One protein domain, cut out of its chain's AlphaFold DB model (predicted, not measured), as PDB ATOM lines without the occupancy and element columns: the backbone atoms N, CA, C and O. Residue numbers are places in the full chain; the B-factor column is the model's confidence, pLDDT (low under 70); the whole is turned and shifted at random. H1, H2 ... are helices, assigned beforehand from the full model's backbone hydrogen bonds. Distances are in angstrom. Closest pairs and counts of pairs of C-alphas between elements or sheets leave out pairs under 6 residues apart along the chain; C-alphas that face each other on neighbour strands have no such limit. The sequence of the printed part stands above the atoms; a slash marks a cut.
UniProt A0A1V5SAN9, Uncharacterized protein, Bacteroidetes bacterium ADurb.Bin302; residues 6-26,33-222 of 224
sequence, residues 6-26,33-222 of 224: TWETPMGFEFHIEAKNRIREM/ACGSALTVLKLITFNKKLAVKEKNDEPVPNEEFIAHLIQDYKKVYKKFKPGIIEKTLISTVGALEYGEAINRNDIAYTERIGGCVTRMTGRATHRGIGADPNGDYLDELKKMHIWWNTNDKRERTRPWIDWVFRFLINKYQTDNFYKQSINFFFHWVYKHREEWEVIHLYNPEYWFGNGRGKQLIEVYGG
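This is residues 6 to 26 and 33 to 222 of the 224 residues of an uncharacterized protein of Bacteroidetes bacterium ADurb.Bin302 (UniProt A0A1V5SAN9). What is the main picture? A body of helices, in which H7 crosses H10, H4 lies beside H10 and H6 beside H4, is covered on one side by the hairpin of H8 and H9 and on another by H1, H2 and H5. H11 sticks out at one end as a tail. What is it made of? The printed part has 211 residues with eleven named helices, H1 to H11 in chain order, and no named strand: all helix. It is compact, with a radius of gyration of the C-alphas of 17.2 A, and spans 50 by 40 by 36 A.

Which helices are longest? H7, residues 107 to 127, spans 29.2 A from C-alpha 107 at (93.338, 66.760, -1.174); H9, residues 155 to 174, spans 29.2 A, H10, residues 176 to 195, 28.6 A, and H4, residues 63 to 80, 25.2 A. Where are the others? H1 is residues 10 to 26, from C-alpha 10 at (106.147, 77.847, 4.719), H2 38 to 43, H3 48 to 51, H5 84 to 93, H6 95 to 105 and H8 138 to 151. H11, residues 211 to 220, ends at C-alpha 220 at (88.259, 82.605, -6.966).

What does H7 touch? Residues 117 to 125 of H7 touch residues 186 to 193 of H10, about perpendicular at 81 degrees; the closest C-alphas, Thr 121 and Arg 193, are 5.1 A apart. H6 and H7 touch only at the corner, C-alphas 103 and 110 at 4.9 A. What lies round H10 and H6? H4 touches H10 at a shallow tilt of 32 degrees, opposite ways, C-alphas 80 and 177 closest at 5.0 A; its residues 63 to 70 touch H6, C-alphas 70 and 96 closest at 6.6 A. H3 touches H6, C-alphas 51 and 101 closest at 4.1 A. And farther out? The hairpin H8 and H9 touches at 3 degrees, C-alphas 145 and 165 closest at 6.0 A; H9 and H10 touch only at the corner, C-alphas 172 and 179 at 4.4 A. H2 touches H1, C-alphas 26 and 40 closest at 5.8 A, and H5, C-alphas 42 and 89 closest at 6.3 A; H11 touches no helix. How do the backbones read? Every O i to N i+4 pair is within hydrogen-bond range in H1, H6, H7 and H8, against 11 of 14 in H4, 5 of 6 in H5 and H11, and 14 of 16 in H9 and H10; H2 has 0 of 2 but 3 of 3 O i to N i+3 pairs, and H3 is too short.

Is the chain whole? Residues 27 to 32 are not printed, and C-alphas 26 and 33 are 9.5 A apart. Which links are long? Those from H3 to H4 and from H10 to H11. Where is confidence low? pLDDT is under 70 at residues 6 to 9, 12 to 13, 55 to 58 and 208 to 222.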
ATOM      1  N   THR A   6      99.472  71.784   8.273       51.50
ATOM      2  CA  THR A   6     100.897  71.852   7.953       51.50
ATOM      3  C   THR A   6     101.197  72.494   6.590       51.50
ATOM      4  O   THR A   6     102.314  72.963   6.380       51.50
ATOM      5  N   TRP A   7     100.235  72.583   5.663       55.16
ATOM      6  CA  TRP A   7     100.453  73.182   4.327       55.16
ATOM      7  C   TRP A   7     100.171  74.668   4.246       55.16
ATOM      8  O   TRP A   7     100.586  75.327   3.295       55.16
ATOM      9  N   GLU A   8      99.546  75.205   5.287       58.84
ATOM     10  CA  GLU A   8      99.507  76.643   5.523       58.84
ATOM     11  C   GLU A   8     100.857  77.136   6.102       58.84
ATOM     12  O   GLU A   8     101.067  78.339   6.245       58.84
ATOM     13  N   THR A   9     101.811  76.230   6.391       66.19
ATOM     14  CA  THR A   9     103.165  76.589   6.844       66.19
ATOM     15  C   THR A   9     104.143  76.745   5.669       66.19
ATOM     16  O   THR A   9     104.093  75.953   4.721       66.19
ATOM     17  N   PRO A  10     105.105  77.690   5.741       72.25
ATOM     18  CA  PRO A  10     106.147  77.847   4.719       72.25
ATOM     19  C   PRO A  10     106.907  76.547   4.423       72.25
ATOM     20  O   PRO A  10     107.161  76.222   3.269       72.25
ATOM     21  N   MET A  11     107.175  75.750   5.459       71.56
ATOM     22  CA  MET A  11     107.892  74.479   5.360       71.56
ATOM     23  C   MET A  11     107.135  73.423   4.539       71.56
ATOM     24  O   MET A  11     107.744  72.719   3.735       71.56
ATOM     25  N   GLY A  12     105.818  73.290   4.734       66.44
ATOM     26  CA  GLY A  12     104.996  72.365   3.945       66.44
ATOM     27  C   GLY A  12     104.905  72.793   2.479       66.44
ATOM     28  O   GLY A  12     105.016  71.961   1.576       66.44
ATOM     29  N   PHE A  13     104.783  74.103   2.242       68.31
ATOM     30  CA  PHE A  13     104.725  74.676   0.900       68.31
ATOM     31  C   PHE A  13     106.045  74.517   0.129       68.31
ATOM     32  O   PHE A  13     106.042  74.021  -0.999       68.31
ATOM     33  N   GLU A  14     107.178  74.885   0.735       71.56
ATOM     34  CA  GLU A  14     108.516  74.735   0.144       71.56
ATOM     35  C   GLU A  14     108.793  73.278  -0.223       71.56
ATOM     36  O   GLU A  14     109.199  72.982  -1.349       71.56
ATOM     37  N   PHE A  15     108.466  72.360   0.689       71.31
ATOM     38  CA  PHE A  15     108.625  70.934   0.464       71.31
ATOM     39  C   PHE A  15     107.807  70.425  -0.736       71.31
ATOM     40  O   PHE A  15     108.331  69.693  -1.581       71.31
ATOM     41  N   HIS A  16     106.536  70.828  -0.856       72.25
ATOM     42  CA  HIS A  16     105.706  70.445  -2.001       72.25
ATOM     43  C   HIS A  16     106.287  70.928  -3.322       72.25
ATOM     44  O   HIS A  16     106.331  70.171  -4.293       72.25
ATOM     45  N   ILE A  17     106.704  72.194  -3.375       76.75
ATOM     46  CA  ILE A  17     107.229  72.796  -4.596       76.75
ATOM     47  C   ILE A  17     108.551  72.137  -4.986       76.75
ATOM     48  O   ILE A  17     108.710  71.756  -6.147       76.75
ATOM     49  N   GLU A  18     109.460  71.932  -4.033       80.31
ATOM     50  CA  GLU A  18     110.746  71.285  -4.283       80.31
ATOM     51  C   GLU A  18     110.560  69.850  -4.792       80.31
ATOM     52  O   GLU A  18     111.011  69.521  -5.893       80.31
ATOM     53  N   ALA A  19     109.835  69.006  -4.049       78.25
ATOM     54  CA  ALA A  19     109.648  67.604  -4.411       78.25
ATOM     55  C   ALA A  19     108.933  67.459  -5.764       78.25
ATOM     56  O   ALA A  19     109.343  66.672  -6.619       78.25
ATOM     57  N   LYS A  20     107.903  68.275  -6.014       79.88
ATOM     58  CA  LYS A  20     107.175  68.292  -7.287       79.88
ATOM     59  C   LYS A  20     108.046  68.735  -8.455       79.88
ATOM     60  O   LYS A  20     107.938  68.155  -9.535       79.88
ATOM     61  N   ASN A  21     108.897  69.741  -8.268       84.38
ATOM     62  CA  ASN A  21     109.811  70.194  -9.313       84.38
ATOM     63  C   ASN A  21     110.861  69.129  -9.635       84.38
ATOM     64  O   ASN A  21     111.105  68.882 -10.811       84.38
ATOM     65  N   ARG A  22     111.390  68.418  -8.631       86.62
ATOM     66  CA  ARG A  22     112.308  67.286  -8.852       86.62
ATOM     67  C   ARG A  22     111.648  66.114  -9.569       86.62
ATOM     68  O   ARG A  22     112.245  65.533 -10.469       86.62
ATOM     69  N   ILE A  23     110.401  65.793  -9.225       85.62
ATOM     70  CA  ILE A  23     109.627  64.766  -9.935       85.62
ATOM     71  C   ILE A  23     109.414  65.171 -11.401       85.62
ATOM     72  O   ILE A  23     109.597  64.349 -12.293       85.62
ATOM     73  N   ARG A  24     109.079  66.437 -11.672       86.94
ATOM     74  CA  ARG A  24     108.922  66.949 -13.045       86.94
ATOM     75  C   ARG A  24     110.232  66.943 -13.824       86.94
ATOM     76  O   ARG A  24     110.233  66.568 -14.989       86.94
ATOM     77  N   GLU A  25     111.328  67.341 -13.186       89.00
ATOM     78  CA  GLU A  25     112.671  67.307 -13.765       89.00
ATOM     79  C   GLU A  25     113.059  65.876 -14.156       89.00
ATOM     80  O   GLU A  25     113.460  65.643 -15.294       89.00
ATOM     81  N   MET A  26     112.845  64.909 -13.259       90.69
ATOM     82  CA  MET A  26     113.034  63.489 -13.553       90.69
ATOM     83  C   MET A  26     112.211  63.056 -14.774       90.69
ATOM     84  O   MET A  26     112.749  62.441 -15.687       90.69
ATOM     85  N   ALA A  33     109.882  56.935 -19.883       90.50
ATOM     86  CA  ALA A  33     109.454  56.350 -18.618       90.50
ATOM     87  C   ALA A  33     110.173  55.016 -18.315       90.50
ATOM     88  O   ALA A  33     109.588  54.048 -17.816       90.50
ATOM     89  N   CYS A  34     111.468  54.941 -18.631       88.94
ATOM     90  CA  CYS A  34     112.274  53.729 -18.472       88.94
ATOM     91  C   CYS A  34     112.933  53.607 -17.084       88.94
ATOM     92  O   CYS A  34     113.390  52.531 -16.681       88.94
ATOM     93  N   GLY A  35     112.940  54.694 -16.316       86.81
ATOM     94  CA  GLY A  35     113.562  54.822 -15.005       86.81
ATOM     95  C   GLY A  35     115.014  55.268 -15.023       86.81
ATOM     96  O   GLY A  35     115.684  55.132 -13.999       86.81
ATOM     97  N   SER A  36     115.517  55.774 -16.147       88.88
ATOM     98  CA  SER A  36     116.906  56.232 -16.276       88.88
ATOM     99  C   SER A  36     117.215  57.428 -15.365       88.88
ATOM    100  O   SER A  36     118.325  57.530 -14.847       88.88
ATOM    101  N   ALA A  37     116.223  58.284 -15.101       89.94
ATOM    102  CA  ALA A  37     116.382  59.504 -14.311       89.94
ATOM    103  C   ALA A  37     116.003  59.363 -12.823       89.94
ATOM    104  O   ALA A  37     116.013  60.353 -12.093       89.94
ATOM    105  N   LEU A  38     115.701  58.155 -12.318       87.44
ATOM    106  CA  LEU A  38     115.281  57.950 -10.913       87.44
ATOM    107  C   LEU A  38     116.289  58.485  -9.881       87.44
ATOM    108  O   LEU A  38     115.930  58.782  -8.741       87.44
ATOM    109  N   THR A  39     117.558  58.616 -10.265       88.62
ATOM    110  CA  THR A  39     118.618  59.196  -9.434       88.62
ATOM    111  C   THR A  39     118.354  60.648  -9.042       88.62
ATOM    112  O   THR A  39     118.774  61.033  -7.952       88.62
ATOM    113  N   VAL A  40     117.615  61.421  -9.847       87.12
ATOM    114  CA  VAL A  40     117.228  62.814  -9.546       87.12
ATOM    115  C   VAL A  40     116.448  62.899  -8.232       87.12
ATOM    116  O   VAL A  40     116.640  63.823  -7.443       87.12
ATOM    117  N   LEU A  41     115.628  61.885  -7.933       84.56
ATOM    118  CA  LEU A  41     114.818  61.848  -6.713       84.56
ATOM    119  C   LEU A  41     115.651  61.677  -5.433       84.56
ATOM    120  O   LEU A  41     115.149  61.943  -4.344       84.56
ATOM    121  N   LYS A  42     116.930  61.281  -5.532       85.25
ATOM    122  CA  LYS A  42     117.832  61.188  -4.366       85.25
ATOM    123  C   LYS A  42     118.148  62.545  -3.744       85.25
ATOM    124  O   LYS A  42     118.615  62.586  -2.612       85.25
ATOM    125  N   LEU A  43     117.922  63.625  -4.488       82.81
ATOM    126  CA  LEU A  43     118.171  64.993  -4.046       82.81
ATOM    127  C   LEU A  43     117.015  65.566  -3.219       82.81
ATOM    128  O   LEU A  43     117.148  66.657  -2.679       82.81
ATOM    129  N   ILE A  44     115.889  64.854  -3.123       81.75
ATOM    130  CA  ILE A  44     114.757  65.285  -2.303       81.75
ATOM    131  C   ILE A  44     115.133  65.132  -0.829       81.75
ATOM    132  O   ILE A  44     115.449  64.034  -0.366       81.75
ATOM    133  N   THR A  45     115.039  66.228  -0.079       76.25
ATOM    134  CA  THR A  45     115.186  66.204   1.379       76.25
ATOM    135  C   THR A  45     113.806  66.106   2.019       76.25
ATOM    136  O   THR A  45     113.080  67.091   2.121       76.25
ATOM    137  N   PHE A  46     113.408  64.902   2.438       75.38
ATOM    138  CA  PHE A  46     112.108  64.703   3.078       75.38
ATOM    139  C   PHE A  46     112.127  65.080   4.558       75.38
ATOM    140  O   PHE A  46     112.872  64.508   5.360       75.38
ATOM    141  N   ASN A  47     111.230  65.986   4.950       76.62
ATOM    142  CA  ASN A  47     110.979  66.254   6.357       76.62
ATOM    143  C   ASN A  47     109.928  65.284   6.908       76.62
ATOM    144  O   ASN A  47     108.729  65.450   6.688       76.62
ATOM    145  N   LYS A  48     110.385  64.316   7.710       76.38
ATOM    146  CA  LYS A  48     109.526  63.296   8.333       76.38
ATOM    147  C   LYS A  48     108.377  63.848   9.169       76.38
ATOM    148  O   LYS A  48     107.380  63.153   9.320       76.38
ATOM    149  N   LYS A  49     108.473  65.085   9.667       77.69
ATOM    150  CA  LYS A  49     107.377  65.727  10.408       77.69
ATOM    151  C   LYS A  49     106.115  65.900   9.558       77.69
ATOM    152  O   LYS A  49     105.029  65.859  10.110       77.69
ATOM    153  N   LEU A  50     106.245  66.019   8.234       77.19
ATOM    154  CA  LEU A  50     105.111  66.210   7.320       77.19
ATOM    155  C   LEU A  50     104.213  64.970   7.183       77.19
ATOM    156  O   LEU A  50     103.075  65.089   6.734       77.19
ATOM    157  N   ALA A  51     104.717  63.788   7.554       77.69
ATOM    158  CA  ALA A  51     103.957  62.537   7.574       77.69
ATOM    159  C   ALA A  51     103.286  62.258   8.931       77.69
ATOM    160  O   ALA A  51     102.574  61.270   9.069       77.69
ATOM    161  N   VAL A  52     103.530  63.088   9.951       77.00
ATOM    162  CA  VAL A  52     103.059  62.839  11.319       77.00
ATOM    163  C   VAL A  52     101.811  63.661  11.606       77.00
ATOM    164  O   VAL A  52     101.749  64.848  11.299       77.00
ATOM    165  N   LYS A  53     100.834  63.028  12.257       72.94
ATOM    166  CA  LYS A  53      99.641  63.697  12.770       72.94
ATOM    167  C   LYS A  53      99.962  64.645  13.914       72.94
ATOM    168  O   LYS A  53     100.460  64.206  14.952       72.94
ATOM    169  N   GLU A  54      99.609  65.919  13.764       71.81
ATOM    170  CA  GLU A  54      99.619  66.853  14.884       71.81
ATOM    171  C   GLU A  54      98.359  66.697  15.750       71.81
ATOM    172  O   GLU A  54      97.313  66.218  15.306       71.81
ATOM    173  N   LYS A  55      98.455  67.106  17.023       67.06
ATOM    174  CA  LYS A  55      97.420  66.886  18.054       67.06
ATOM    175  C   LYS A  55      96.041  67.455  17.680       67.06
ATOM    176  O   LYS A  55      95.037  66.948  18.171       67.06
ATOM    177  N   ASN A  56      96.003  68.472  16.819       68.81
ATOM    178  CA  ASN A  56      94.789  69.197  16.435       68.81
ATOM    179  C   ASN A  56      94.400  69.008  14.962       68.81
ATOM    180  O   ASN A  56      93.503  69.700  14.485       68.81
ATOM    181  N   ASP A  57      95.070  68.120  14.228       68.81
ATOM    182  CA  ASP A  57      94.738  67.915  12.823       68.81
ATOM    183  C   ASP A  57      93.404  67.175  12.658       68.81
ATOM    184  O   ASP A  57      93.123  66.191  13.356       68.81
ATOM    185  N   GLU A  58      92.614  67.615  11.673       68.44
ATOM    186  CA  GLU A  58      91.406  66.911  11.244       68.44
ATOM    187  C   GLU A  58      91.743  65.471  10.801       68.44
ATOM    188  O   GLU A  58      92.824  65.207  10.262       68.44
ATOM    189  N   PRO A  59      90.834  64.507  11.031       72.88
ATOM    190  CA  PRO A  59      91.016  63.147  10.546       72.88
ATOM    191  C   PRO A  59      91.025  63.118   9.012       72.88
ATOM    192  O   PRO A  59      90.093  63.596   8.362       72.88
ATOM    193  N   VAL A  60      92.071  62.522   8.437       79.81
ATOM    194  CA  VAL A  60      92.155  62.258   6.997       79.81
ATOM    195  C   VAL A  60      91.533  60.882   6.724       79.81
ATOM    196  O   VAL A  60      91.937  59.904   7.358       79.81
ATOM    197  N   PRO A  61      90.556  60.768   5.806       84.12
ATOM    198  CA  PRO A  61      89.918  59.491   5.506       84.12
ATOM    199  C   PRO A  61      90.921  58.420   5.078       84.12
ATOM    200  O   PRO A  61      91.826  58.694   4.286       84.12
ATOM    201  N   ASN A  62      90.730  57.199   5.583       88.81
ATOM    202  CA  ASN A  62      91.578  56.035   5.313       88.81
ATOM    203  C   ASN A  62      93.074  56.228   5.632       88.81
ATOM    204  O   ASN A  62      93.916  55.485   5.129       88.81
ATOM    205  N   GLU A  63      93.435  57.198   6.474       87.06
ATOM    206  CA  GLU A  63      94.825  57.408   6.889       87.06
ATOM    207  C   GLU A  63      95.431  56.157   7.543       87.06
ATOM    208  O   GLU A  63      96.539  55.756   7.191       87.06
ATOM    209  N   GLU A  64      94.684  55.499   8.432       89.25
ATOM    210  CA  GLU A  64      95.129  54.273   9.105       89.25
ATOM    211  C   GLU A  64      95.357  53.124   8.114       89.25
ATOM    212  O   GLU A  64      96.353  52.410   8.220       89.25
ATOM    213  N   PHE A  65      94.500  52.999   7.096       92.31
ATOM    214  CA  PHE A  65      94.650  52.013   6.025       92.31
ATOM    215  C   PHE A  65      95.954  52.227   5.243       92.31
ATOM    216  O   PHE A  65      96.713  51.284   5.011       92.31
ATOM    217  N   ILE A  66      96.253  53.476   4.863       90.56
ATOM    218  CA  ILE A  66      97.486  53.819   4.136       90.56
ATOM    219  C   ILE A  66      98.724  53.603   5.016       90.56
ATOM    220  O   ILE A  66      99.713  53.027   4.552       90.56
ATOM    221  N   ALA A  67      98.667  54.004   6.288       89.31
ATOM    222  CA  ALA A  67      99.751  53.783   7.238       89.31
ATOM    223  C   ALA A  67     100.026  52.281   7.436       89.31
ATOM    224  O   ALA A  67     101.182  51.851   7.435       89.31
ATOM    225  N   HIS A  68      98.976  51.463   7.544       93.62
ATOM    226  CA  HIS A  68      99.095  50.014   7.689       93.62
ATOM    227  C   HIS A  68      99.741  49.369   6.453       93.62
ATOM    228  O   HIS A  68     100.721  48.628   6.590       93.62
ATOM    229  N   LEU A  69      99.290  49.736   5.248       94.38
ATOM    230  CA  LEU A  69      99.894  49.301   3.984       94.38
ATOM    231  C   LEU A  69     101.400  49.587   3.952       94.38
ATOM    232  O   LEU A  69     102.204  48.726   3.585       94.38
ATOM    233  N   ILE A  70     101.795  50.802   4.332       92.56
ATOM    234  CA  ILE A  70     103.193  51.233   4.304       92.56
ATOM    235  C   ILE A  70     104.022  50.492   5.348       92.56
ATOM    236  O   ILE A  70     105.145  50.066   5.052       92.56
ATOM    237  N   GLN A  71     103.488  50.298   6.555       93.62
ATOM    238  CA  GLN A  71     104.152  49.516   7.594       93.62
ATOM    239  C   GLN A  71     104.393  48.073   7.149       93.62
ATOM    240  O   GLN A  71     105.496  47.555   7.336       93.62
ATOM    241  N   ASP A  72     103.412  47.434   6.520       96.12
ATOM    242  CA  ASP A  72     103.563  46.072   6.012       96.12
ATOM    243  C   ASP A  72     104.529  45.997   4.835       96.12
ATOM    244  O   ASP A  72     105.408  45.128   4.809       96.12
ATOM    245  N   TYR A  73     104.466  46.958   3.914       95.38
ATOM    246  CA  TYR A  73     105.417  47.037   2.813       95.38
ATOM    247  C   TYR A  73     106.862  47.187   3.316       95.38
ATOM    248  O   TYR A  73     107.763  46.483   2.848       95.38
ATOM    249  N   LYS A  74     107.099  48.019   4.345       93.56
ATOM    250  CA  LYS A  74     108.420  48.187   4.983       93.56
ATOM    251  C   LYS A  74     108.985  46.872   5.538       93.56
ATOM    252  O   LYS A  74     110.206  46.691   5.519       93.56
ATOM    253  N   LYS A  75     108.133  45.937   5.978       94.31
ATOM    254  CA  LYS A  75     108.553  44.613   6.482       94.31
ATOM    255  C   LYS A  75     109.020  43.674   5.367       94.31
ATOM    256  O   LYS A  75     109.816  42.768   5.628       94.31
ATOM    257  N   VAL A  76     108.544  43.862   4.134       94.75
ATOM    258  CA  VAL A  76     108.744  42.885   3.048       94.75
ATOM    259  C   VAL A  76     109.565  43.395   1.867       94.75
ATOM    260  O   VAL A  76     110.226  42.573   1.237       94.75
ATOM    261  N   TYR A  77     109.625  44.705   1.594       94.62
ATOM    262  CA  TYR A  77     110.216  45.228   0.350       94.62
ATOM    263  C   TYR A  77     111.671  44.788   0.123       94.62
ATOM    264  O   TYR A  77     112.084  44.553  -1.008       94.62
ATOM    265  N   LYS A  78     112.461  44.605   1.193       94.00
ATOM    266  CA  LYS A  78     113.849  44.116   1.090       94.00
ATOM    267  C   LYS A  78     113.931  42.711   0.484       94.00
ATOM    268  O   LYS A  78     114.902  42.410  -0.210       94.00
ATOM    269  N   LYS A  79     112.915  41.867   0.703       95.25
ATOM    270  CA  LYS A  79     112.815  40.514   0.131       95.25
ATOM    271  C   LYS A  79     112.598  40.550  -1.384       95.25
ATOM    272  O   LYS A  79     112.985  39.609  -2.068       95.25
ATOM    273  N   PHE A  80     112.070  41.654  -1.912       94.81
ATOM    274  CA  PHE A  80     111.860  41.867  -3.347       94.81
ATOM    275  C   PHE A  80     113.143  42.270  -4.093       94.81
ATOM    276  O   PHE A  80     113.100  42.492  -5.297       94.81
ATOM    277  N   LYS A  81     114.288  42.315  -3.394       94.00
ATOM    278  CA  LYS A  81     115.622  42.616  -3.942       94.00
ATOM    279  C   LYS A  81     115.692  43.978  -4.664       94.00
ATOM    280  O   LYS A  81     116.089  44.018  -5.824       94.00
ATOM    281  N   PRO A  82     115.364  45.096  -3.985       94.56
ATOM    282  CA  PRO A  82     115.467  46.428  -4.577       94.56
ATOM    283  C   PRO A  82     116.900  46.742  -5.017       94.56
ATOM    284  O   PRO A  82     117.870  46.366  -4.336       94.56
ATOM    285  N   GLY A  83     117.020  47.486  -6.116       91.88
ATOM    286  CA  GLY A  83     118.276  48.068  -6.565       91.88
ATOM    287  C   GLY A  83     118.808  49.123  -5.592       91.88
ATOM    288  O   GLY A  83     118.201  49.454  -4.568       91.88
ATOM    289  N   ILE A  84     120.005  49.640  -5.881       92.06
ATOM    290  CA  ILE A  84     120.655  50.647  -5.025       92.06
ATOM    291  C   ILE A  84     119.812  51.923  -4.972       92.06
ATOM    292  O   ILE A  84     119.666  52.512  -3.903       92.06
ATOM    293  N   ILE A  85     119.245  52.340  -6.107       91.25
ATOM    294  CA  ILE A  85     118.435  53.555  -6.192       91.25
ATOM    295  C   ILE A  85     117.182  53.407  -5.329       91.25
ATOM    296  O   ILE A  85     116.958  54.236  -4.454       91.25
ATOM    297  N   GLU A  86     116.427  52.324  -5.489       92.81
ATOM    298  CA  GLU A  86     115.182  52.069  -4.760       92.81
ATOM    299  C   GLU A  86     115.434  51.947  -3.253       92.81
ATOM    300  O   GLU A  86     114.681  52.496  -2.448       92.81
ATOM    301  N   LYS A  87     116.542  51.305  -2.851       91.69
ATOM    302  CA  LYS A  87     116.978  51.270  -1.446       91.69
ATOM    303  C   LYS A  87     117.212  52.671  -0.889       91.69
ATOM    304  O   LYS A  87     116.738  52.949   0.212       91.69
ATOM    305  N   THR A  88     117.920  53.532  -1.624       90.50
ATOM    306  CA  THR A  88     118.148  54.930  -1.226       90.50
ATOM    307  C   THR A  88     116.829  55.692  -1.130       90.50
ATOM    308  O   THR A  88     116.595  56.364  -0.130       90.50
ATOM    309  N   LEU A  89     115.942  55.556  -2.119       89.19
ATOM    310  CA  LEU A  89     114.659  56.261  -2.122       89.19
ATOM    311  C   LEU A  89     113.781  55.852  -0.931       89.19
ATOM    312  O   LEU A  89     113.230  56.705  -0.242       89.19
ATOM    313  N   ILE A  90     113.694  54.555  -0.634       89.50
ATOM    314  CA  ILE A  90     112.863  54.057   0.470       89.50
ATOM    315  C   ILE A  90     113.501  54.354   1.832       89.50
ATOM    316  O   ILE A  90     112.812  54.799   2.742       89.50
ATOM    317  N   SER A  91     114.802  54.099   2.000       85.12
ATOM    318  CA  SER A  91     115.441  54.125   3.328       85.12
ATOM    319  C   SER A  91     116.005  55.489   3.713       85.12
ATOM    320  O   SER A  91     116.005  55.836   4.893       85.12
ATOM    321  N   THR A  92     116.532  56.236   2.741       81.62
ATOM    322  CA  THR A  92     117.231  57.507   2.978       81.62
ATOM    323  C   THR A  92     116.327  58.687   2.670       81.62
ATOM    324  O   THR A  92     116.154  59.548   3.524       81.62
ATOM    325  N   VAL A  93     115.720  58.706   1.480       83.50
ATOM    326  CA  VAL A  93     114.833  59.803   1.061       83.50
ATOM    327  C   VAL A  93     113.474  59.717   1.753       83.50
ATOM    328  O   VAL A  93     112.835  60.739   1.941       83.50
ATOM    329  N   GLY A  94     113.027  58.532   2.175       83.94
ATOM    330  CA  GLY A  94     111.723  58.374   2.827       83.94
ATOM    331  C   GLY A  94     110.557  58.471   1.843       83.94
ATOM    332  O   GLY A  94     109.544  59.104   2.126       83.94
ATOM    333  N   ALA A  95     110.693  57.859   0.662       85.06
ATOM    334  CA  ALA A  95     109.671  57.893  -0.388       85.06
ATOM    335  C   ALA A  95     108.302  57.339   0.059       85.06
ATOM    336  O   ALA A  95     107.277  57.718  -0.502       85.06
ATOM    337  N   LEU A  96     108.273  56.454   1.061       87.38
ATOM    338  CA  LEU A  96     107.022  55.929   1.613       87.38
ATOM    339  C   LEU A  96     106.345  56.960   2.518       87.38
ATOM    340  O   LEU A  96     105.161  57.232   2.359       87.38
ATOM    341  N   GLU A  97     107.111  57.584   3.408       85.81
ATOM    342  CA  GLU A  97     106.639  58.669   4.264       85.81
ATOM    343  C   GLU A  97     106.226  59.900   3.439       85.81
ATOM    344  O   GLU A  97     105.291  60.609   3.799       85.81
ATOM    345  N   TYR A  98     106.857  60.129   2.285       82.75
ATOM    346  CA  TYR A  98     106.395  61.124   1.320       82.75
ATOM    347  C   TYR A  98     104.980  60.829   0.812       82.75
ATOM    348  O   TYR A  98     104.164  61.743   0.703       82.75
ATOM    349  N   GLY A  99     104.668  59.558   0.542       81.75
ATOM    350  CA  GLY A  99     103.317  59.128   0.187       81.75
ATOM    351  C   GLY A  99     102.296  59.427   1.289       81.75
ATOM    352  O   GLY A  99     101.222  59.949   0.988       81.75
ATOM    353  N   GLU A 100     102.648  59.174   2.555       84.19
ATOM    354  CA  GLU A 100     101.812  59.524   3.721       84.19
ATOM    355  C   GLU A 100     101.601  61.035   3.814       84.19
ATOM    356  O   GLU A 100     100.465  61.496   3.919       84.19
ATOM    357  N   ALA A 101     102.679  61.814   3.696       81.50
ATOM    358  CA  ALA A 101     102.618  63.267   3.737       81.50
ATOM    359  C   ALA A 101     101.737  63.838   2.616       81.50
ATOM    360  O   ALA A 101     100.944  64.739   2.871       81.50
ATOM    361  N   ILE A 102     101.822  63.311   1.391       80.12
ATOM    362  CA  ILE A 102     100.926  63.724   0.302       80.12
ATOM    363  C   ILE A 102      99.477  63.351   0.619       80.12
ATOM    364  O   ILE A 102      98.601  64.198   0.483       80.12
ATOM    365  N   ASN A 103      99.205  62.112   1.037       80.38
ATOM    366  CA  ASN A 103      97.836  61.679   1.332       80.38
ATOM    367  C   ASN A 103      97.191  62.525   2.434       80.38
ATOM    368  O   ASN A 103      96.006  62.845   2.360       80.38
ATOM    369  N   ARG A 104      97.980  62.893   3.444       79.19
ATOM    370  CA  ARG A 104      97.532  63.713   4.565       79.19
ATOM    371  C   ARG A 104      97.232  65.147   4.147       79.19
ATOM    372  O   ARG A 104      96.318  65.777   4.677       79.19
ATOM    373  N   ASN A 105      98.023  65.669   3.217       75.50
ATOM    374  CA  ASN A 105      98.115  67.098   3.040       75.50
ATOM    375  C   ASN A 105      97.856  67.640   1.623       75.50
ATOM    376  O   ASN A 105      97.971  68.842   1.391       75.50
ATOM    377  N   ASP A 106      97.507  66.801   0.657       77.44
ATOM    378  CA  ASP A 106      97.107  67.260  -0.668       77.44
ATOM    379  C   ASP A 106      95.806  66.572  -1.080       77.44
ATOM    380  O   ASP A 106      95.803  65.457  -1.605       77.44
ATOM    381  N   ILE A 107      94.684  67.276  -0.882       76.00
ATOM    382  CA  ILE A 107      93.338  66.760  -1.174       76.00
ATOM    383  C   ILE A 107      93.203  66.268  -2.607       76.00
ATOM    384  O   ILE A 107      92.499  65.296  -2.857       76.00
ATOM    385  N   ALA A 108      93.884  66.909  -3.560       77.25
ATOM    386  CA  ALA A 108      93.788  66.509  -4.948       77.25
ATOM    387  C   ALA A 108      94.395  65.121  -5.146       77.25
ATOM    388  O   ALA A 108      93.860  64.347  -5.945       77.25
ATOM    389  N   TYR A 109      95.491  64.817  -4.451       77.38
ATOM    390  CA  TYR A 109      96.088  63.487  -4.444       77.38
ATOM    391  C   TYR A 109      95.263  62.505  -3.611       77.38
ATOM    392  O   TYR A 109      95.019  61.406  -4.102       77.38
ATOM    393  N   THR A 110      94.756  62.889  -2.436       83.00
ATOM    394  CA  THR A 110      93.879  62.040  -1.605       83.00
ATOM    395  C   THR A 110      92.645  61.570  -2.382       83.00
ATOM    396  O   THR A 110      92.358  60.376  -2.425       83.00
ATOM    397  N   GLU A 111      91.947  62.483  -3.068       86.62
ATOM    398  CA  GLU A 111      90.780  62.194  -3.922       86.62
ATOM    399  C   GLU A 111      91.097  61.144  -4.998       86.62
ATOM    400  O   GLU A 111      90.336  60.207  -5.246       86.62
ATOM    401  N   ARG A 112      92.256  61.306  -5.633       86.44
ATOM    402  CA  ARG A 112      92.719  60.516  -6.773       86.44
ATOM    403  C   ARG A 112      93.212  59.134  -6.397       86.44
ATOM    404  O   ARG A 112      92.770  58.141  -6.971       86.44
ATOM    405  N   ILE A 113      94.137  59.078  -5.446       87.12
ATOM    406  CA  ILE A 113      94.675  57.824  -4.931       87.12
ATOM    407  C   ILE A 113      93.546  57.041  -4.268       87.12
ATOM    408  O   ILE A 113      93.395  55.853  -4.547       87.12
ATOM    409  N   GLY A 114      92.676  57.715  -3.515       90.06
ATOM    410  CA  GLY A 114      91.483  57.097  -2.955       90.06
ATOM    411  C   GLY A 114      90.509  56.579  -4.017       90.06
ATOM    412  O   GLY A 114      89.957  55.493  -3.855       90.06
ATOM    413  N   GLY A 115      90.350  57.267  -5.152       91.94
ATOM    414  CA  GLY A 115      89.585  56.751  -6.291       91.94
ATOM    415  C   GLY A 115      90.212  55.508  -6.937       91.94
ATOM    416  O   GLY A 115      89.498  54.550  -7.239       91.94
ATOM    417  N   CYS A 116      91.541  55.469  -7.087       92.25
ATOM    418  CA  CYS A 116      92.255  54.269  -7.536       92.25
ATOM    419  C   CYS A 116      92.043  53.088  -6.580       92.25
ATOM    420  O   CYS A 116      91.690  51.998  -7.031       92.25
ATOM    421  N   VAL A 117      92.211  53.299  -5.269       92.94
ATOM    422  CA  VAL A 117      92.021  52.249  -4.256       92.94
ATOM    423  C   VAL A 117      90.561  51.799  -4.213       92.94
ATOM    424  O   VAL A 117      90.311  50.603  -4.271       92.94
ATOM    425  N   THR A 118      89.594  52.719  -4.251       93.94
ATOM    426  CA  THR A 118      88.151  52.408  -4.331       93.94
ATOM    427  C   THR A 118      87.821  51.541  -5.547       93.94
ATOM    428  O   THR A 118      87.061  50.575  -5.471       93.94
ATOM    429  N   ARG A 119      88.423  51.843  -6.702       93.12
ATOM    430  CA  ARG A 119      88.274  51.007  -7.894       93.12
ATOM    431  C   ARG A 119      88.886  49.621  -7.693       93.12
ATOM    432  O   ARG A 119      88.304  48.634  -8.153       93.12
ATOM    433  N   MET A 120      90.054  49.541  -7.059       92.12
ATOM    434  CA  MET A 120      90.716  48.271  -6.767       92.12
ATOM    435  C   MET A 120      89.915  47.425  -5.787       92.12
ATOM    436  O   MET A 120      89.713  46.253  -6.075       92.12
ATOM    437  N   THR A 121      89.408  47.994  -4.693       90.06
ATOM    438  CA  THR A 121      88.591  47.273  -3.707       90.06
ATOM    439  C   THR A 121      87.288  46.781  -4.328       90.06
ATOM    440  O   THR A 121      86.955  45.608  -4.187       90.06
ATOM    441  N   GLY A 122      86.610  47.604  -5.136       87.06
ATOM    442  CA  GLY A 122      85.441  47.162  -5.902       87.06
ATOM    443  C   GLY A 122      85.758  45.982  -6.832       87.06
ATOM    444  O   GLY A 122      85.025  44.993  -6.879       87.06
ATOM    445  N   ARG A 123      86.889  46.022  -7.547       85.62
ATOM    446  CA  ARG A 123      87.325  44.900  -8.401       85.62
ATOM    447  C   ARG A 123      87.778  43.674  -7.613       85.62
ATOM    448  O   ARG A 123      87.508  42.560  -8.058       85.62
ATOM    449  N   ALA A 124      88.428  43.859  -6.473       79.50
ATOM    450  CA  ALA A 124      88.798  42.793  -5.551       79.50
ATOM    451  C   ALA A 124      87.548  42.034  -5.088       79.50
ATOM    452  O   ALA A 124      87.498  40.812  -5.212       79.50
ATOM    453  N   THR A 125      86.506  42.758  -4.675       79.31
ATOM    454  CA  THR A 125      85.226  42.186  -4.239       79.31
ATOM    455  C   THR A 125      84.490  41.461  -5.369       79.31
ATOM    456  O   THR A 125      84.001  40.355  -5.169       79.31
ATOM    457  N   HIS A 126      84.415  42.043  -6.571       77.75
ATOM    458  CA  HIS A 126      83.592  41.482  -7.654       77.75
ATOM    459  C   HIS A 126      84.302  40.465  -8.554       77.75
ATOM    460  O   HIS A 126      83.636  39.697  -9.246       77.75
ATOM    461  N   ARG A 127      85.635  40.499  -8.630       81.50
ATOM    462  CA  ARG A 127      86.416  39.709  -9.599       81.50
ATOM    463  C   ARG A 127      87.597  38.966  -8.981       81.50
ATOM    464  O   ARG A 127      88.345  38.336  -9.718       81.50
ATOM    465  N   GLY A 128      87.806  39.065  -7.667       83.75
ATOM    466  CA  GLY A 128      88.930  38.412  -6.992       83.75
ATOM    467  C   GLY A 128      90.305  38.949  -7.405       83.75
ATOM    468  O   GLY A 128      91.313  38.277  -7.197       83.75
ATOM    469  N   ILE A 129      90.374  40.142  -8.010       89.25
ATOM    470  CA  ILE A 129      91.653  40.758  -8.386       89.25
ATOM    471  C   ILE A 129      92.473  41.009  -7.121       89.25
ATOM    472  O   ILE A 129      91.974  41.610  -6.174       89.25
ATOM    473  N   GLY A 130      93.727  40.555  -7.115       90.31
ATOM    474  CA  GLY A 130      94.596  40.603  -5.943       90.31
ATOM    475  C   GLY A 130      94.541  39.340  -5.078       90.31
ATOM    476  O   GLY A 130      95.313  39.239  -4.136       90.31
ATOM    477  N   ALA A 131      93.696  38.343  -5.362       91.88
ATOM    478  CA  ALA A 131      93.616  37.146  -4.516       91.88
ATOM    479  C   ALA A 131      94.937  36.355  -4.436       91.88
ATOM    480  O   ALA A 131      95.263  35.826  -3.370       91.88
ATOM    481  N   ASP A 132      95.711  36.322  -5.524       92.38
ATOM    482  CA  ASP A 132      97.007  35.639  -5.606       92.38
ATOM    483  C   ASP A 132      98.177  36.628  -5.408       92.38
ATOM    484  O   ASP A 132      98.370  37.518  -6.239       92.38
ATOM    485  N   PRO A 133      99.014  36.493  -4.366       88.69
ATOM    486  CA  PRO A 133     100.178  37.364  -4.188       88.69
ATOM    487  C   PRO A 133     101.205  37.269  -5.332       88.69
ATOM    488  O   PRO A 133     102.003  38.188  -5.514       88.69
ATOM    489  N   ASN A 134     101.185  36.198  -6.129       89.62
ATOM    490  CA  ASN A 134     102.071  36.000  -7.278       89.62
ATOM    491  C   ASN A 134     101.382  36.239  -8.632       89.62
ATOM    492  O   ASN A 134     102.010  36.021  -9.671       89.62
ATOM    493  N   GLY A 135     100.130  36.709  -8.625       89.44
ATOM    494  CA  GLY A 135      99.337  36.912  -9.836       89.44
ATOM    495  C   GLY A 135      99.974  37.897 -10.821       89.44
ATOM    496  O   GLY A 135     100.759  38.767 -10.442       89.44
ATOM    497  N   ASP A 136      99.635  37.766 -12.103       93.31
ATOM    498  CA  ASP A 136      99.979  38.772 -13.110       93.31
ATOM    499  C   ASP A 136      98.891  39.853 -13.154       93.31
ATOM    500  O   ASP A 136      97.762  39.615 -13.586       93.31
ATOM    501  N   TYR A 137      99.239  41.051 -12.688       94.69
ATOM    502  CA  TYR A 137      98.342  42.203 -12.599       94.69
ATOM    503  C   TYR A 137      98.643  43.278 -13.649       94.69
ATOM    504  O   TYR A 137      98.132  44.397 -13.548       94.69
ATOM    505  N   LEU A 138      99.427  42.961 -14.686       95.31
ATOM    506  CA  LEU A 138      99.767  43.905 -15.754       95.31
ATOM    507  C   LEU A 138      98.527  44.460 -16.468       95.31
ATOM    508  O   LEU A 138      98.425  45.662 -16.714       95.31
ATOM    509  N   ASP A 139      97.579  43.590 -16.813       94.50
ATOM    510  CA  ASP A 139      96.347  43.992 -17.495       94.50
ATOM    511  C   ASP A 139      95.460  44.868 -16.593       94.50
ATOM    512  O   ASP A 139      94.872  45.856 -17.032       94.50
ATOM    513  N   GLU A 140      95.435  44.585 -15.292       94.00
ATOM    514  CA  GLU A 140      94.726  45.415 -14.318       94.00
ATOM    515  C   GLU A 140      95.380  46.791 -14.149       94.00
ATOM    516  O   GLU A 140      94.672  47.801 -14.117       94.00
ATOM    517  N   LEU A 141      96.714  46.864 -14.158       94.31
ATOM    518  CA  LEU A 141      97.452  48.127 -14.162       94.31
ATOM    519  C   LEU A 141      97.162  48.956 -15.429       94.31
ATOM    520  O   LEU A 141      96.908  50.158 -15.337       94.31
ATOM    521  N   LYS A 142      97.100  48.320 -16.607       95.69
ATOM    522  CA  LYS A 142      96.710  48.980 -17.870       95.69
ATOM    523  C   LYS A 142      95.265  49.481 -17.838       95.69
ATOM    524  O   LYS A 142      94.991  50.611 -18.241       95.69
ATOM    525  N   LYS A 143      94.328  48.689 -17.310       94.62
ATOM    526  CA  LYS A 143      92.929  49.115 -17.131       94.62
ATOM    527  C   LYS A 143      92.789  50.245 -16.114       94.62
ATOM    528  O   LYS A 143      91.870  51.053 -16.251       94.62
ATOM    529  N   MET A 144      93.648  50.298 -15.094       93.69
ATOM    530  CA  MET A 144      93.714  51.417 -14.152       93.69
ATOM    531  C   MET A 144      94.182  52.689 -14.859       93.69
ATOM    532  O   MET A 144      93.539  53.724 -14.717       93.69
ATOM    533  N   HIS A 145      95.224  52.587 -15.688       94.25
ATOM    534  CA  HIS A 145      95.716  53.703 -16.492       94.25
ATOM    535  C   HIS A 145      94.629  54.274 -17.422       94.25
ATOM    536  O   HIS A 145      94.347  55.472 -17.397       94.25
ATOM    537  N   ILE A 146      93.953  53.411 -18.191       93.94
ATOM    538  CA  ILE A 146      92.860  53.818 -19.091       93.94
ATOM    539  C   ILE A 146      91.723  54.475 -18.302       93.94
ATOM    540  O   ILE A 146      91.207  55.525 -18.695       93.94
ATOM    541  N   TRP A 147      91.331  53.869 -17.178       93.50
ATOM    542  CA  TRP A 147      90.290  54.422 -16.317       93.50
ATOM    543  C   TRP A 147      90.674  55.805 -15.797       93.50
ATOM    544  O   TRP A 147      89.861  56.722 -15.898       93.50
ATOM    545  N   TRP A 148      91.899  55.986 -15.309       91.00
ATOM    546  CA  TRP A 148      92.367  57.283 -14.840       91.00
ATOM    547  C   TRP A 148      92.280  58.342 -15.942       91.00
ATOM    548  O   TRP A 148      91.646  59.375 -15.743       91.00
ATOM    549  N   ASN A 149      92.844  58.070 -17.124       88.50
ATOM    550  CA  ASN A 149      92.851  59.022 -18.241       88.50
ATOM    551  C   ASN A 149      91.443  59.390 -18.722       88.50
ATOM    552  O   ASN A 149      91.213  60.508 -19.182       88.50
ATOM    553  N   THR A 150      90.489  58.471 -18.582       89.44
ATOM    554  CA  THR A 150      89.083  58.727 -18.913       89.44
ATOM    555  C   THR A 150      88.434  59.698 -17.919       89.44
ATOM    556  O   THR A 150      87.595  60.516 -18.310       89.44
ATOM    557  N   ASN A 151      88.830  59.630 -16.645       88.50
ATOM    558  CA  ASN A 151      88.131  60.262 -15.528       88.50
ATOM    559  C   ASN A 151      88.796  61.551 -15.004       88.50
ATOM    560  O   ASN A 151      88.085  62.469 -14.593       88.50
ATOM    561  N   ASP A 152      90.128  61.679 -15.059       84.75
ATOM    562  CA  ASP A 152      90.811  62.930 -14.706       84.75
ATOM    563  C   ASP A 152      90.792  63.912 -15.891       84.75
ATOM    564  O   ASP A 152      91.488  63.738 -16.903       84.75
ATOM    565  N   LYS A 153      89.980  64.973 -15.791       81.44
ATOM    566  CA  LYS A 153      89.867  65.993 -16.849       81.44
ATOM    567  C   LYS A 153      90.924  67.092 -16.764       81.44
ATOM    568  O   LYS A 153      90.946  67.961 -17.627       81.44
ATOM    569  N   ARG A 154      91.837  67.065 -15.787       75.62
ATOM    570  CA  ARG A 154      92.900  68.075 -15.707       75.62
ATOM    571  C   ARG A 154      93.961  67.870 -16.776       75.62
ATOM    572  O   ARG A 154      94.856  67.037 -16.633       75.62
ATOM    573  N   GLU A 155      93.947  68.724 -17.784       78.44
ATOM    574  CA  GLU A 155      94.944  68.680 -18.852       78.44
ATOM    575  C   GLU A 155      96.363  68.949 -18.332       78.44
ATOM    576  O   GLU A 155      97.287  68.208 -18.657       78.44
ATOM    577  N   ARG A 156      96.532  69.911 -17.409       78.25
ATOM    578  CA  ARG A 156      97.856  70.323 -16.895       78.25
ATOM    579  C   ARG A 156      98.663  69.211 -16.208       78.25
ATOM    580  O   ARG A 156      99.885  69.304 -16.122       78.25
ATOM    581  N   THR A 157      97.990  68.218 -15.618       77.56
ATOM    582  CA  THR A 157      98.640  67.122 -14.874       77.56
ATOM    583  C   THR A 157      98.604  65.788 -15.599       77.56
ATOM    584  O   THR A 157      99.326  64.878 -15.197       77.56
ATOM    585  N   ARG A 158      97.807  65.667 -16.668       83.06
ATOM    586  CA  ARG A 158      97.644  64.419 -17.417       83.06
ATOM    587  C   ARG A 158      98.972  63.850 -17.942       83.06
ATOM    588  O   ARG A 158      99.182  62.665 -17.705       83.06
ATOM    589  N   PRO A 159      99.898  64.637 -18.535       86.44
ATOM    590  CA  PRO A 159     101.173  64.095 -19.020       86.44
ATOM    591  C   PRO A 159     102.021  63.453 -17.918       86.44
ATOM    592  O   PRO A 159     102.638  62.415 -18.130       86.44
ATOM    593  N   TRP A 160     102.016  64.037 -16.715       85.75
ATOM    594  CA  TRP A 160     102.794  63.529 -15.583       85.75
ATOM    595  C   TRP A 160     102.226  62.223 -15.036       85.75
ATOM    596  O   TRP A 160     102.978  61.339 -14.645       85.75
ATOM    597  N   ILE A 161     100.901  62.081 -15.012       86.69
ATOM    598  CA  ILE A 161     100.278  60.841 -14.544       86.69
ATOM    599  C   ILE A 161     100.374  59.736 -15.595       86.69
ATOM    600  O   ILE A 161     100.682  58.599 -15.240       86.69
ATOM    601  N   ASP A 162     100.180  60.064 -16.875       90.81
ATOM    602  CA  ASP A 162     100.444  59.137 -17.979       90.81
ATOM    603  C   ASP A 162     101.875  58.594 -17.898       90.81
ATOM    604  O   ASP A 162     102.085  57.382 -17.935       90.81
ATOM    605  N   TRP A 163     102.851  59.478 -17.662       93.06
ATOM    606  CA  TRP A 163     104.234  59.083 -17.426       93.06
ATOM    607  C   TRP A 163     104.367  58.083 -16.270       93.06
ATOM    608  O   TRP A 163     105.003  57.046 -16.442       93.06
ATOM    609  N   VAL A 164     103.738  58.341 -15.112       91.56
ATOM    610  CA  VAL A 164     103.800  57.428 -13.950       91.56
ATOM    611  C   VAL A 164     103.239  56.055 -14.304       91.56
ATOM    612  O   VAL A 164     103.852  55.041 -13.972       91.56
ATOM    613  N   PHE A 165     102.102  55.990 -14.996       94.44
ATOM    614  CA  PHE A 165     101.534  54.708 -15.404       94.44
ATOM    615  C   PHE A 165     102.413  53.989 -16.425       94.44
ATOM    616  O   PHE A 165     102.643  52.791 -16.264       94.44
ATOM    617  N   ARG A 166     102.945  54.690 -17.436       95.56
ATOM    618  CA  ARG A 166     103.896  54.106 -18.395       95.56
ATOM    619  C   ARG A 166     105.133  53.560 -17.688       95.56
ATOM    620  O   ARG A 166     105.520  52.424 -17.959       95.56
ATOM    621  N   PHE A 167     105.672  54.306 -16.727       95.50
ATOM    622  CA  PHE A 167     106.796  53.881 -15.899       95.50
ATOM    623  C   PHE A 167     106.476  52.602 -15.120       95.50
ATOM    624  O   PHE A 167     107.210  51.620 -15.217       95.50
ATOM    625  N   LEU A 168     105.362  52.582 -14.380       95.88
ATOM    626  CA  LEU A 168     104.959  51.420 -13.585       95.88
ATOM    627  C   LEU A 168     104.700  50.192 -14.462       95.88
ATOM    628  O   LEU A 168     105.118  49.098 -14.098       95.88
ATOM    629  N   ILE A 169     104.054  50.364 -15.619       96.81
ATOM    630  CA  ILE A 169     103.796  49.289 -16.589       96.81
ATOM    631  C   ILE A 169     105.116  48.728 -17.120       96.81
ATOM    632  O   ILE A 169     105.338  47.520 -17.054       96.81
ATOM    633  N   ASN A 170     106.015  49.594 -17.587       96.44
ATOM    634  CA  ASN A 170     107.312  49.178 -18.106       96.44
ATOM    635  C   ASN A 170     108.142  48.455 -17.033       96.44
ATOM    636  O   ASN A 170     108.667  47.366 -17.269       96.44
ATOM    637  N   LYS A 171     108.213  49.009 -15.818       96.00
ATOM    638  CA  LYS A 171     108.940  48.393 -14.703       96.00
ATOM    639  C   LYS A 171     108.312  47.087 -14.234       96.00
ATOM    640  O   LYS A 171     109.046  46.156 -13.935       96.00
ATOM    641  N   TYR A 172     106.987  46.966 -14.234       96.75
ATOM    642  CA  TYR A 172     106.319  45.697 -13.939       96.75
ATOM    643  C   TYR A 172     106.770  44.576 -14.887       96.75
ATOM    644  O   TYR A 172     106.938  43.431 -14.474       96.75
ATOM    645  N   GLN A 173     106.977  44.911 -16.163       96.00
ATOM    646  CA  GLN A 173     107.382  43.956 -17.194       96.00
ATOM    647  C   GLN A 173     108.883  43.642 -17.173       96.00
ATOM    648  O   GLN A 173     109.274  42.542 -17.558       96.00
ATOM    649  N   THR A 174     109.718  44.592 -16.753       95.38
ATOM    650  CA  THR A 174     111.182  44.522 -16.918       95.38
ATOM    651  C   THR A 174     111.955  44.342 -15.614       95.38
ATOM    652  O   THR A 174     113.123  43.963 -15.652       95.38
ATOM    653  N   ASP A 175     111.328  44.576 -14.461       95.31
ATOM    654  CA  ASP A 175     111.995  44.598 -13.163       95.31
ATOM    655  C   ASP A 175     111.200  43.815 -12.103       95.31
ATOM    656  O   ASP A 175     110.064  44.141 -11.741       95.31
ATOM    657  N   ASN A 176     111.827  42.767 -11.560       95.25
ATOM    658  CA  ASN A 176     111.193  41.898 -10.572       95.25
ATOM    659  C   ASN A 176     110.865  42.619  -9.254       95.25
ATOM    660  O   ASN A 176     109.870  42.272  -8.620       95.25
ATOM    661  N   PHE A 177     111.659  43.609  -8.833       95.75
ATOM    662  CA  PHE A 177     111.351  44.382  -7.631       95.75
ATOM    663  C   PHE A 177     110.019  45.118  -7.802       95.75
ATOM    664  O   PHE A 177     109.144  45.026  -6.937       95.75
ATOM    665  N   TYR A 178     109.823  45.785  -8.940       96.12
ATOM    666  CA  TYR A 178     108.582  46.504  -9.232       96.12
ATOM    667  C   TYR A 178     107.399  45.560  -9.421       96.12
ATOM    668  O   TYR A 178     106.332  45.825  -8.866       96.12
ATOM    669  N   LYS A 179     107.588  44.430 -10.115       96.44
ATOM    670  CA  LYS A 179     106.558  43.391 -10.232       96.44
ATOM    671  C   LYS A 179     106.060  42.936  -8.860       96.44
ATOM    672  O   LYS A 179     104.865  42.986  -8.590       96.44
ATOM    673  N   GLN A 180     106.977  42.542  -7.976       96.88
ATOM    674  CA  GLN A 180     106.641  42.069  -6.629       96.88
ATOM    675  C   GLN A 180     106.002  43.168  -5.772       96.88
ATOM    676  O   GLN A 180     105.062  42.900  -5.030       96.88
ATOM    677  N   SER A 181     106.458  44.413  -5.907       96.25
ATOM    678  CA  SER A 181     105.914  45.553  -5.160       96.25
ATOM    679  C   SER A 181     104.484  45.901  -5.582       96.25
ATOM    680  O   SER A 181     103.625  46.137  -4.735       96.25
ATOM    681  N   ILE A 182     104.204  45.883  -6.885       96.06
ATOM    682  CA  ILE A 182     102.858  46.111  -7.422       96.06
ATOM    683  C   ILE A 182     101.941  44.938  -7.056       96.06
ATOM    684  O   ILE A 182     100.825  45.164  -6.591       96.06
ATOM    685  N   ASN A 183     102.414  43.695  -7.179       96.38
ATOM    686  CA  ASN A 183     101.665  42.514  -6.746       96.38
ATOM    687  C   ASN A 183     101.320  42.559  -5.258       96.38
ATOM    688  O   ASN A 183     100.176  42.293  -4.893       96.38
ATOM    689  N   PHE A 184     102.285  42.938  -4.415       96.69
ATOM    690  CA  PHE A 184     102.054  43.158  -2.995       96.69
ATOM    691  C   PHE A 184     100.922  44.163  -2.786       96.69
ATOM    692  O   PHE A 184     100.006  43.870  -2.031       96.69
ATOM    693  N   PHE A 185     100.936  45.301  -3.483       95.56
ATOM    694  CA  PHE A 185      99.888  46.311  -3.343       95.56
ATOM    695  C   PHE A 185      98.501  45.785  -3.745       95.56
ATOM    696  O   PHE A 185      97.554  45.923  -2.973       95.56
ATOM    697  N   PHE A 186      98.373  45.124  -4.902       95.50
ATOM    698  CA  PHE A 186      97.105  44.503  -5.316       95.50
ATOM    699  C   PHE A 186      96.618  43.463  -4.306       95.50
ATOM    700  O   PHE A 186      95.439  43.452  -3.948       95.50
ATOM    701  N   HIS A 187      97.521  42.608  -3.828       96.56
ATOM    702  CA  HIS A 187      97.181  41.563  -2.874       96.56
ATOM    703  C   HIS A 187      96.792  42.110  -1.507       96.56
ATOM    704  O   HIS A 187      95.803  41.677  -0.919       96.56
ATOM    705  N   TRP A 188      97.545  43.088  -1.017       96.81
ATOM    706  CA  TRP A 188      97.284  43.735   0.256       96.81
ATOM    707  C   TRP A 188      95.928  44.445   0.214       96.81
ATOM    708  O   TRP A 188      95.067  44.166   1.043       96.81
ATOM    709  N   VAL A 189      95.652  45.239  -0.827       95.31
ATOM    710  CA  VAL A 189      94.333  45.871  -1.001       95.31
ATOM    711  C   VAL A 189      93.218  44.828  -1.084       95.31
ATOM    712  O   VAL A 189      92.168  45.029  -0.487       95.31
ATOM    713  N   TYR A 190      93.426  43.692  -1.758       95.19
ATOM    714  CA  TYR A 190      92.443  42.606  -1.763       95.19
ATOM    715  C   TYR A 190      92.166  42.066  -0.355       95.19
ATOM    716  O   TYR A 190      91.005  41.867   0.000       95.19
ATOM    717  N   LYS A 191      93.205  41.831   0.454       96.81
ATOM    718  CA  LYS A 191      93.072  41.283   1.815       96.81
ATOM    719  C   LYS A 191      92.415  42.255   2.788       96.81
ATOM    720  O   LYS A 191      91.616  41.808   3.601       96.81
ATOM    721  N   HIS A 192      92.690  43.545   2.639       96.38
ATOM    722  CA  HIS A 192      92.215  44.601   3.534       96.38
ATOM    723  C   HIS A 192      91.012  45.374   2.968       96.38
ATOM    724  O   HIS A 192      90.587  46.365   3.544       96.38
ATOM    725  N   ARG A 193      90.417  44.938   1.849       93.94
ATOM    726  CA  ARG A 193      89.358  45.676   1.127       93.94
ATOM    727  C   ARG A 193      88.150  46.089   1.980       93.94
ATOM    728  O   ARG A 193      87.491  47.060   1.635       93.94
ATOM    729  N   GLU A 194      87.851  45.341   3.040       92.56
ATOM    730  CA  GLU A 194      86.729  45.594   3.958       92.56
ATOM    731  C   GLU A 194      87.036  46.708   4.973       92.56
ATOM    732  O   GLU A 194      86.114  47.282   5.541       92.56
ATOM    733  N   GLU A 195      88.313  47.052   5.159       94.56
ATOM    734  CA  GLU A 195      88.776  48.173   5.991       94.56
ATOM    735  C   GLU A 195      88.707  49.516   5.245       94.56
ATOM    736  O   GLU A 195      88.834  50.573   5.857       94.56
ATOM    737  N   TRP A 196      88.537  49.491   3.918       94.00
ATOM    738  CA  TRP A 196      88.521  50.694   3.093       94.00
ATOM    739  C   TRP A 196      87.148  51.369   3.099       94.00
ATOM    740  O   TRP A 196      86.170  50.833   2.570       94.00
ATOM    741  N   GLU A 197      87.088  52.597   3.608       92.00
ATOM    742  CA  GLU A 197      85.883  53.414   3.587       92.00
ATOM    743  C   GLU A 197      85.768  54.181   2.264       92.00
ATOM    744  O   GLU A 197      86.587  55.046   1.931       92.00
ATOM    745  N   VAL A 198      84.712  53.897   1.499       89.00
ATOM    746  CA  VAL A 198      84.414  54.631   0.266       89.00
ATOM    747  C   VAL A 198      83.700  55.935   0.602       89.00
ATOM    748  O   VAL A 198      82.510  55.945   0.908       89.00
ATOM    749  N   ILE A 199      84.411  57.055   0.474       88.69
ATOM    750  CA  ILE A 199      83.829  58.393   0.623       88.69
ATOM    751  C   ILE A 199      83.485  59.008  -0.738       88.69
ATOM    752  O   ILE A 199      84.113  58.715  -1.756       88.69
ATOM    753  N   HIS A 200      82.533  59.946  -0.748       84.94
ATOM    754  CA  HIS A 200      82.077  60.626  -1.969       84.94
ATOM    755  C   HIS A 200      83.213  61.278  -2.782       84.94
ATOM    756  O   HIS A 200      83.186  61.247  -4.008       84.94
ATOM    757  N   LEU A 201      84.244  61.812  -2.114       84.38
ATOM    758  CA  LEU A 201      85.391  62.474  -2.749       84.38
ATOM    759  C   LEU A 201      86.249  61.544  -3.627       84.38
ATOM    760  O   LEU A 201      87.021  62.026  -4.452       84.38
ATOM    761  N   TYR A 202      86.124  60.226  -3.475       89.88
ATOM    762  CA  TYR A 202      86.847  59.259  -4.301       89.88
ATOM    763  C   TYR A 202      86.159  58.965  -5.634       89.88
ATOM    764  O   TYR A 202      86.804  58.433  -6.541       89.88
ATOM    765  N   ASN A 203      84.879  59.320  -5.784       88.44
ATOM    766  CA  ASN A 203      84.211  59.239  -7.076       88.44
ATOM    767  C   ASN A 203      84.769  60.350  -7.998       88.44
ATOM    768  O   ASN A 203      84.729  61.528  -7.621       88.44
ATOM    769  N   PRO A 204      85.263  60.007  -9.207       87.69
ATOM    770  CA  PRO A 204      85.843  60.982 -10.120       87.69
ATOM    771  C   PRO A 204      84.956  62.164 -10.505       87.69
ATOM    772  O   PRO A 204      85.478  63.217 -10.870       87.69
ATOM    773  N   GLU A 205      83.635  62.040 -10.408       84.12
ATOM    774  CA  GLU A 205      82.704  63.151 -10.643       84.12
ATOM    775  C   GLU A 205      82.964  64.341  -9.702       84.12
ATOM    776  O   GLU A 205      82.803  65.499 -10.098       84.12
ATOM    777  N   TYR A 206      83.450  64.069  -8.486       81.88
ATOM    778  CA  TYR A 206      83.704  65.076  -7.452       81.88
ATOM    779  C   TYR A 206      85.159  65.539  -7.374       81.88
ATOM    780  O   TYR A 206      85.460  66.447  -6.596       81.88
ATOM    781  N   TRP A 207      86.061  64.968  -8.178       82.25
ATOM    782  CA  TRP A 207      87.469  65.360  -8.164       82.25
ATOM    783  C   TRP A 207      87.646  66.848  -8.472       82.25
ATOM    784  O   TRP A 207      87.061  67.396  -9.414       82.25
ATOM    785  N   PHE A 208      88.536  67.508  -7.727       68.81
ATOM    786  CA  PHE A 208      88.918  68.889  -8.002       68.81
ATOM    787  C   PHE A 208      89.420  69.026  -9.452       68.81
ATOM    788  O   PHE A 208      90.313  68.283  -9.875       68.81
ATOM    789  N   GLY A 209      88.863  69.972 -10.211       64.00
ATOM    790  CA  GLY A 209      89.098  70.153 -11.655       64.00
ATOM    791  C   GLY A 209      88.006  69.576 -12.570       64.00
ATOM    792  O   GLY A 209      87.967  69.957 -13.734       64.00
ATOM    793  N   ASN A 210      87.108  68.728 -12.050       68.12
ATOM    794  CA  ASN A 210      85.860  68.338 -12.718       68.12
ATOM    795  C   ASN A 210      84.732  69.292 -12.270       68.12
ATOM    796  O   ASN A 210      84.806  70.491 -12.542       68.12
ATOM    797  N   GLY A 211      83.725  68.809 -11.528       57.19
ATOM    798  CA  GLY A 211      82.588  69.630 -11.082       57.19
ATOM    799  C   GLY A 211      82.952  70.705 -10.048       57.19
ATOM    800  O   GLY A 211      82.516  71.847 -10.155       57.19
ATOM    801  N   ARG A 212      83.817  70.372  -9.081       54.06
ATOM    802  CA  ARG A 212      84.197  71.263  -7.965       54.06
ATOM    803  C   ARG A 212      85.270  72.296  -8.336       54.06
ATOM    804  O   ARG A 212      85.345  73.363  -7.737       54.06
ATOM    805  N   GLY A 213      86.110  71.975  -9.325       48.47
ATOM    806  CA  GLY A 213      87.172  72.874  -9.792       48.47
ATOM    807  C   GLY A 213      86.660  74.005 -10.675       48.47
ATOM    808  O   GLY A 213      87.172  75.109 -10.550       48.47
ATOM    809  N   LYS A 214      85.635  73.762 -11.507       50.81
ATOM    810  CA  LYS A 214      84.986  74.825 -12.293       50.81
ATOM    811  C   LYS A 214      84.404  75.909 -11.395       50.81
ATOM    812  O   LYS A 214      84.788  77.055 -11.541       50.81
ATOM    813  N   GLN A 215      83.608  75.528 -10.393       49.12
ATOM    814  CA  GLN A 215      83.028  76.489  -9.449       49.12
ATOM    815  C   GLN A 215      84.091  77.271  -8.666       49.12
ATOM    816  O   GLN A 215      83.949  78.468  -8.475       49.12
ATOM    817  N   LEU A 216      85.180  76.635  -8.220       46.75
ATOM    818  CA  LEU A 216      86.232  77.345  -7.479       46.75
ATOM    819  C   LEU A 216      87.100  78.245  -8.376       46.75
ATOM    820  O   LEU A 216      87.553  79.283  -7.906       46.75
ATOM    821  N   ILE A 217      87.310  77.888  -9.648       53.12
ATOM    822  CA  ILE A 217      87.969  78.761 -10.635       53.12
ATOM    823  C   ILE A 217      87.050  79.935 -11.003       53.12
ATOM    824  O   ILE A 217      87.511  81.066 -11.027       53.12
ATOM    825  N   GLU A 218      85.755  79.692 -11.204       52.97
ATOM    826  CA  GLU A 218      84.756  80.735 -11.484       52.97
ATOM    827  C   GLU A 218      84.572  81.702 -10.300       52.97
ATOM    828  O   GLU A 218      84.334  82.886 -10.506       52.97
ATOM    829  N   VAL A 219      84.710  81.229  -9.053       51.09
ATOM    830  CA  VAL A 219      84.525  82.058  -7.846       51.09
ATOM    831  C   VAL A 219      85.819  82.743  -7.377       51.09
ATOM    832  O   VAL A 219      85.754  83.850  -6.849       51.09
ATOM    833  N   TYR A 220      86.992  82.118  -7.543       46.78
ATOM    834  CA  TYR A 220      88.259  82.605  -6.966       46.78
ATOM    835  C   TYR A 220      89.419  82.748  -7.962       46.78
ATOM    836  O   TYR A 220      90.478  83.244  -7.584       46.78
ATOM    837  N   GLY A 221      89.268  82.283  -9.204       47.00
ATOM    838  CA  GLY A 221      90.339  82.282 -10.205       47.00
ATOM    839  C   GLY A 221      90.560  83.622 -10.903       47.00
ATOM    840  O   GLY A 221      91.647  83.828 -11.436       47.00
ATOM    841  N   GLY A 222      89.570  84.523 -10.863       40.38
ATOM    842  CA  GLY A 222      89.535  85.712 -11.716       40.38
ATOM    843  C   GLY A 222      89.351  85.339 -13.192       40.38
ATOM    844  O   GLY A 222      89.744  84.252 -13.617       40.38
TER     845      GLY A 222